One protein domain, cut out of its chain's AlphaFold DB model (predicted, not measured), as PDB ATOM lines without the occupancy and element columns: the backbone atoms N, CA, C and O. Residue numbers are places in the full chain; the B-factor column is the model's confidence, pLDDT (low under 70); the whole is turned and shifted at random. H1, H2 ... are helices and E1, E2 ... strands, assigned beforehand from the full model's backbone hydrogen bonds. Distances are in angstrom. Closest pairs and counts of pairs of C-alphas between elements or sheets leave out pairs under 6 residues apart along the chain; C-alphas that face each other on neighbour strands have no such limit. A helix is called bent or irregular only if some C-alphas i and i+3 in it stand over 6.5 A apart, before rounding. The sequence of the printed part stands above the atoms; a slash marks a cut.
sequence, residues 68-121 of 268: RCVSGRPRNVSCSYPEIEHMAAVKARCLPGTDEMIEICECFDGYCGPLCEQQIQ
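This is residues 68 to 121 of the 268 residues of an uncharacterized protein of Haemonchus contortus (UniProt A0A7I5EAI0). A narrow two-stranded ribbon, E1 beside E2, has a single irregular helix, H1, of 10 residues over one face, nearer to E2 than to E1. The link from H1 to E2 reaches one tip of the long axis at Gly 97, and the looped stretch of residues 108 to 121 makes the other end. The printed part has 54 residues, with two named strands and one named helix in the order E1, H1, E2; the sheet, order E1 - E2, is antiparallel. The class is mixed, helices and strands, with under half of the residues in named elements. The whole is only just compact, close to loose, with a radius of gyration of the C-alphas of 11.7 A, and is a rod spanning 38 by 18 by 14 A.

E1, residues 72 to 78, begins with C-alpha 72 at (127.129, -6.138, 58.379) and is 18.7 A long. H1, residues 84 to 93, is 14.8 A long; it is irregular, with C-alphas 85 and 88 lying 7.7 A apart. E2, residues 101 to 107, is 18.7 A long and ends with C-alpha 107 at (124.746, -6.058, 61.786).

E1 and E2 are antiparallel neighbours, with 149 degrees between their directions. N 75 and O 104 are 2.8 A apart and N 106 and O 73 are 2.9 A apart, both within hydrogen-bond range. The closest C-alphas of H1 and E2, Arg 93 and Ile 102, are 7.6 A apart. Those of E1 and H1, Val 77 and Val 90, are 7.8 A apart. In H1, 4 of 6 O i to N i+4 pairs are within hydrogen-bond range. Outside the named strands, residues 111 to 112 pair antiparallel with residues 118 to 119.

The two C-alphas farthest apart, Gly 97 and Gln 121, are 38.1 A apart. The printed part has no cut. The link from E1 to H1 is tight, and that from H1 to E2 is short. The mean pLDDT of the printed part is 76.5; it is under 70 at residues 68, 89, 92 to 93, 95 to 99 and 121.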
ATOM      1  N   ARG A  68     136.774  -8.263  58.065       67.00
ATOM      2  CA  ARG A  68     135.504  -7.808  57.469       67.00
ATOM      3  C   ARG A  68     134.348  -8.205  58.396       67.00
ATOM      4  O   ARG A  68     134.446  -9.209  59.097       67.00
ATOM      5  N   CYS A  69     133.249  -7.458  58.349       76.88
ATOM      6  CA  CYS A  69     131.969  -7.897  58.907       76.88
ATOM      7  C   CYS A  69     131.340  -8.921  57.951       76.88
ATOM      8  O   CYS A  69     131.354  -8.699  56.740       76.88
ATOM      9  N   VAL A  70     130.820 -10.039  58.467       80.25
ATOM     10  CA  VAL A  70     130.268 -11.121  57.625       80.25
ATOM     11  C   VAL A  70     128.947 -10.679  56.995       80.25
ATOM     12  O   VAL A  70     128.817 -10.653  55.775       80.25
ATOM     13  N   SER A  71     128.004 -10.270  57.844       84.31
ATOM     14  CA  SER A  71     126.663  -9.812  57.465       84.31
ATOM     15  C   SER A  71     126.371  -8.450  58.097       84.31
ATOM     16  O   SER A  71     125.439  -8.286  58.883       84.31
ATOM     17  N   GLY A  72     127.227  -7.474  57.802       85.25
ATOM     18  CA  GLY A  72     127.129  -6.138  58.379       85.25
ATOM     19  C   GLY A  72     128.050  -5.130  57.712       85.25
ATOM     20  O   GLY A  72     128.698  -5.424  56.702       85.25
ATOM     21  N   ARG A  73     128.114  -3.931  58.287       84.69
ATOM     22  CA  ARG A  73     128.959  -2.830  57.808       84.69
ATOM     23  C   ARG A  73     129.931  -2.400  58.909       84.69
ATOM     24  O   ARG A  73     129.505  -2.281  60.057       84.69
ATOM     25  N   PRO A  74     131.218  -2.175  58.596       82.38
ATOM     26  CA  PRO A  74     132.135  -1.593  59.562       82.38
ATOM     27  C   PRO A  74     131.757  -0.131  59.814       82.38
ATOM     28  O   PRO A  74     131.502   0.628  58.876       82.38
ATOM     29  N   ARG A  75     131.734   0.261  61.084       84.19
ATOM     30  CA  ARG A  75     131.445   1.615  61.549       84.19
ATOM     31  C   ARG A  75     132.467   2.015  62.603       84.19
ATOM     32  O   ARG A  75     132.797   1.233  63.491       84.19
ATOM     33  N   ASN A  76     132.951   3.247  62.507       83.62
ATOM     34  CA  ASN A  76     133.862   3.806  63.497       83.62
ATOM     35  C   ASN A  76     133.061   4.482  64.607       83.62
ATOM     36  O   ASN A  76     132.203   5.319  64.329       83.62
ATOM     37  N   VAL A  77     133.359   4.127  65.850       83.12
ATOM     38  CA  VAL A  77     132.700   4.645  67.049       83.12
ATOM     39  C   VAL A  77     133.755   5.265  67.957       83.12
ATOM     40  O   VAL A  77     134.830   4.696  68.157       83.12
ATOM     41  N   SER A  78     133.454   6.446  68.494       83.44
ATOM     42  CA  SER A  78     134.336   7.144  69.429       83.44
ATOM     43  C   SER A  78     134.288   6.500  70.811       83.44
ATOM     44  O   SER A  78     133.211   6.197  71.330       83.44
ATOM     45  N   CYS A  79     135.460   6.332  71.425       78.69
ATOM     46  CA  CYS A  79     135.580   5.902  72.813       78.69
ATOM     47  C   CYS A  79     135.070   6.944  73.820       78.69
ATOM     48  O   CYS A  79     134.609   6.566  74.898       78.69
ATOM     49  N   SER A  80     135.138   8.234  73.480       77.88
ATOM     50  CA  SER A  80     134.834   9.346  74.391       77.88
ATOM     51  C   SER A  80     133.329   9.574  74.544       77.88
ATOM     52  O   SER A  80     132.859   9.902  75.632       77.88
ATOM     53  N   TYR A  81     132.567   9.351  73.469       75.81
ATOM     54  CA  TYR A  81     131.117   9.559  73.425       75.81
ATOM     55  C   TYR A  81     130.419   8.419  72.671       75.81
ATOM     56  O   TYR A  81     130.020   8.592  71.517       75.81
ATOM     57  N   PRO A  82     130.286   7.227  73.281       77.38
ATOM     58  CA  PRO A  82     129.619   6.116  72.625       77.38
ATOM     59  C   PRO A  82     128.101   6.285  72.584       77.38
ATOM     60  O   PRO A  82     127.471   6.608  73.590       77.38
ATOM     61  N   GLU A  83     127.508   5.972  71.433       79.31
ATOM     62  CA  GLU A  83     126.062   5.768  71.301       79.31
ATOM     63  C   GLU A  83     125.607   4.609  72.211       79.31
ATOM     64  O   GLU A  83     126.341   3.634  72.414       79.31
ATOM     65  N   ILE A  84     124.389   4.701  72.762       75.81
ATOM     66  CA  ILE A  84     123.846   3.730  73.737       75.81
ATOM     67  C   ILE A  84     123.875   2.304  73.163       75.81
ATOM     68  O   ILE A  84     124.247   1.358  73.859       75.81
ATOM     69  N   GLU A  85     123.583   2.161  71.872       74.81
ATOM     70  CA  GLU A  85     123.579   0.885  71.143       74.81
ATOM     71  C   GLU A  85     124.960   0.210  71.089       74.81
ATOM     72  O   GLU A  85     125.070  -1.013  70.981       74.81
ATOM     73  N   HIS A  86     126.039   0.987  71.211       77.69
ATOM     74  CA  HIS A  86     127.419   0.509  71.104       77.69
ATOM     75  C   HIS A  86     128.182   0.557  72.432       77.69
ATOM     76  O   HIS A  86     129.343   0.139  72.491       77.69
ATOM     77  N   MET A  87     127.539   0.984  73.525       74.38
ATOM     78  CA  MET A  87     128.177   1.130  74.836       74.38
ATOM     79  C   MET A  87     128.835  -0.156  75.341       74.38
ATOM     80  O   MET A  87     129.928  -0.109  75.905       74.38
ATOM     81  N   ALA A  88     128.204  -1.315  75.135       71.81
ATOM     82  CA  ALA A  88     128.763  -2.595  75.568       71.81
ATOM     83  C   ALA A  88     130.071  -2.933  74.832       71.81
ATOM     84  O   ALA A  88     131.039  -3.385  75.450       71.81
ATOM     85  N   ALA A  89     130.119  -2.672  73.523       69.62
ATOM     86  CA  ALA A  89     131.303  -2.892  72.701       69.62
ATOM     87  C   ALA A  89     132.407  -1.870  73.014       69.62
ATOM     88  O   ALA A  89     133.571  -2.248  73.129       69.62
ATOM     89  N   VAL A  90     132.038  -0.607  73.240       73.50
ATOM     90  CA  VAL A  90     132.957   0.477  73.616       73.50
ATOM     91  C   VAL A  90     133.576   0.221  74.987       73.50
ATOM     92  O   VAL A  90     134.796   0.207  75.112       73.50
ATOM     93  N   LYS A  91     132.774  -0.110  76.003       71.19
ATOM     94  CA  LYS A  91     133.266  -0.419  77.358       71.19
ATOM     95  C   LYS A  91     134.207  -1.626  77.391       71.19
ATOM     96  O   LYS A  91     135.042  -1.738  78.287       71.19
ATOM     97  N   ALA A  92     134.059  -2.549  76.443       66.50
ATOM     98  CA  ALA A  92     134.934  -3.705  76.322       66.50
ATOM     99  C   ALA A  92     136.261  -3.396  75.606       66.50
ATOM    100  O   ALA A  92     137.229  -4.120  75.836       66.50
ATOM    101  N   ARG A  93     136.304  -2.373  74.741       64.00
ATOM    102  CA  ARG A  93     137.412  -2.130  73.797       64.00
ATOM    103  C   ARG A  93     138.201  -0.851  74.075       64.00
ATOM    104  O   ARG A  93     139.387  -0.812  73.778       64.00
ATOM    105  N   CYS A  94     137.568   0.167  74.645       70.69
ATOM    106  CA  CYS A  94     138.193   1.457  74.894       70.69
ATOM    107  C   CYS A  94     138.946   1.474  76.219       70.69
ATOM    108  O   CYS A  94     138.456   0.993  77.249       70.69
ATOM    109  N   LEU A  95     140.146   2.051  76.191       66.69
ATOM    110  CA  LEU A  95     140.887   2.357  77.403       66.69
ATOM    111  C   LEU A  95     140.265   3.591  78.075       66.69
ATOM    112  O   LEU A  95     139.863   4.535  77.396       66.69
ATOM    113  N   PRO A  96     140.151   3.602  79.411       61.00
ATOM    114  CA  PRO A  96     139.643   4.769  80.114       61.00
ATOM    115  C   PRO A  96     140.590   5.956  79.895       61.00
ATOM    116  O   PRO A  96     141.777   5.863  80.205       61.00
ATOM    117  N   GLY A  97     140.051   7.065  79.382       59.16
ATOM    118  CA  GLY A  97     140.790   8.315  79.176       59.16
ATOM    119  C   GLY A  97     141.513   8.448  77.832       59.16
ATOM    120  O   GLY A  97     142.346   9.342  77.710       59.16
ATOM    121  N   THR A  98     141.230   7.592  76.842       61.47
ATOM    122  CA  THR A  98     141.753   7.751  75.475       61.47
ATOM    123  C   THR A  98     140.667   8.208  74.498       61.47
ATOM    124  O   THR A  98     139.588   7.622  74.435       61.47
ATOM    125  N   ASP A  99     140.975   9.229  73.689       69.19
ATOM    126  CA  ASP A  99     140.119   9.719  72.592       69.19
ATOM    127  C   ASP A  99     140.335   8.907  71.302       69.19
ATOM    128  O   ASP A  99     140.520   9.441  70.207       69.19
ATOM    129  N   GLU A 100     140.375   7.581  71.428       73.75
ATOM    130  CA  GLU A 100     140.573   6.688  70.288       73.75
ATOM    131  C   GLU A 100     139.247   6.383  69.570       73.75
ATOM    132  O   GLU A 100     138.163   6.379  70.157       73.75
ATOM    133  N   MET A 101     139.339   6.126  68.265       75.88
ATOM    134  CA  MET A 101     138.227   5.633  67.452       75.88
ATOM    135  C   MET A 101     138.388   4.126  67.281       75.88
ATOM    136  O   MET A 101     139.466   3.650  66.919       75.88
ATOM    137  N   ILE A 102     137.315   3.377  67.520       74.69
ATOM    138  CA  ILE A 102     137.290   1.922  67.357       74.69
ATOM    139  C   ILE A 102     136.356   1.520  66.222       74.69
ATOM    140  O   ILE A 102     135.307   2.120  66.020       74.69
ATOM    141  N   GLU A 103     136.720   0.467  65.499       77.94
ATOM    142  CA  GLU A 103     135.894  -0.097  64.433       77.94
ATOM    143  C   GLU A 103     135.000  -1.218  64.994       77.94
ATOM    144  O   GLU A 103     135.463  -2.130  65.696       77.94
ATOM    145  N   ILE A 104     133.701  -1.134  64.723       81.00
ATOM    146  CA  ILE A 104     132.661  -2.068  65.170       81.00
ATOM    147  C   ILE A 104     131.849  -2.513  63.950       81.00
ATOM    148  O   ILE A 104     131.686  -1.757  63.000       81.00
ATOM    149  N   CYS A 105     131.342  -3.745  63.962       83.31
ATOM    150  CA  CYS A 105     130.418  -4.228  62.941       83.31
ATOM    151  C   CYS A 105     128.972  -3.919  63.332       83.31
ATOM    152  O   CYS A 105     128.499  -4.388  64.366       83.31
ATOM    153  N   GLU A 106     128.276  -3.161  62.489       86.06
ATOM    154  CA  GLU A 106     126.833  -2.943  62.571       86.06
ATOM    155  C   GLU A 106     126.126  -4.024  61.742       86.06
ATOM    156  O   GLU A 106     126.339  -4.130  60.529       86.06
ATOM    157  N   CYS A 107     125.356  -4.883  62.407       84.50
ATOM    158  CA  CYS A 107     124.746  -6.058  61.786       84.50
ATOM    159  C   CYS A 107     123.469  -5.715  61.029       84.50
ATOM    160  O   CYS A 107     122.698  -4.864  61.460       84.50
ATOM    161  N   PHE A 108     123.227  -6.409  59.915       86.00
ATOM    162  CA  PHE A 108     121.929  -6.345  59.244       86.00
ATOM    163  C   PHE A 108     120.839  -7.026  60.074       86.00
ATOM    164  O   PHE A 108     121.121  -7.925  60.871       86.00
ATOM    165  N   ASP A 109     119.587  -6.631  59.843       82.25
ATOM    166  CA  ASP A 109     118.429  -7.202  60.527       82.25
ATOM    167  C   ASP A 109     118.416  -8.731  60.422       82.25
ATOM    168  O   ASP A 109     118.553  -9.315  59.344       82.25
ATOM    169  N   GLY A 110     118.255  -9.395  61.567       81.31
ATOM    170  CA  GLY A 110     118.295 -10.854  61.642       81.31
ATOM    171  C   GLY A 110     119.695 -11.451  61.806       81.31
ATOM    172  O   GLY A 110     119.802 -12.677  61.859       81.31
ATOM    173  N   TYR A 111     120.744 -10.637  61.947       81.50
ATOM    174  CA  TYR A 111     122.096 -11.078  62.296       81.50
ATOM    175  C   TYR A 111     122.570 -10.456  63.614       81.50
ATOM    176  O   TYR A 111     122.230  -9.325  63.954       81.50
ATOM    177  N   CYS A 112     123.366 -11.202  64.372       79.62
ATOM    178  CA  CYS A 112     123.973 -10.772  65.623       79.62
ATOM    179  C   CYS A 112     125.375 -11.380  65.798       79.62
ATOM    180  O   CYS A 112     125.839 -12.192  64.996       79.62
ATOM    181  N   GLY A 113     126.068 -10.960  66.855       75.19
ATOM    182  CA  GLY A 113     127.437 -11.378  67.151       75.19
ATOM    183  C   GLY A 113     128.477 -10.289  66.862       75.19
ATOM    184  O   GLY A 113     128.167  -9.281  66.228       75.19
ATOM    185  N   PRO A 114     129.715 -10.453  67.356       72.00
ATOM    186  CA  PRO A 114     130.793  -9.473  67.218       72.00
ATOM    187  C   PRO A 114     131.187  -9.157  65.766       72.00
ATOM    188  O   PRO A 114     131.704  -8.064  65.527       72.00
ATOM    189  N   LEU A 115     130.959 -10.083  64.827       76.62
ATOM    190  CA  LEU A 115     131.194  -9.924  63.386       76.62
ATOM    191  C   LEU A 115     129.917 -10.121  62.551       76.62
ATOM    192  O   LEU A 115     130.000 -10.239  61.323       76.62
ATOM    193  N   CYS A 116     128.747 -10.148  63.196       80.75
ATOM    194  CA  CYS A 116     127.458 -10.447  62.566       80.75
ATOM    195  C   CYS A 116     127.394 -11.854  61.954       80.75
ATOM    196  O   CYS A 116     126.752 -12.078  60.930       80.75
ATOM    197  N   GLU A 117     128.113 -12.800  62.554       79.31
ATOM    198  CA  GLU A 117     128.244 -14.170  62.069       79.31
ATOM    199  C   GLU A 117     127.071 -15.074  62.469       79.31
ATOM    200  O   GLU A 117     126.855 -16.119  61.853       79.31
ATOM    201  N   GLN A 118     126.305 -14.693  63.494       78.88
ATOM    202  CA  GLN A 118     125.181 -15.483  63.982       78.88
ATOM    203  C   GLN A 118     123.895 -14.977  63.346       78.88
ATOM    204  O   GLN A 118     123.554 -13.805  63.452       78.88
ATOM    205  N   GLN A 119     123.144 -15.867  62.706       80.94
ATOM    206  CA  GLN A 119     121.776 -15.549  62.333       80.94
ATOM    207  C   GLN A 119     120.911 -15.637  63.589       80.94
ATOM    208  O   GLN A 119     120.955 -16.637  64.315       80.94
ATOM    209  N   ILE A 120     120.111 -14.607  63.844       81.69
ATOM    210  CA  ILE A 120     119.067 -14.649  64.859       81.69
ATOM    211  C   ILE A 120     118.104 -15.733  64.389       81.69
ATOM    212  O   ILE A 120     117.309 -15.517  63.474       81.69
ATOM    213  N   GLN A 121     118.207 -16.930  64.975       66.25
ATOM    214  CA  GLN A 121     117.179 -17.944  64.805       66.25
ATOM    215  C   GLN A 121     115.905 -17.339  65.380       66.25
ATOM    216  O   GLN A 121     115.673 -17.376  66.589       66.25
TER     217      GLN A 121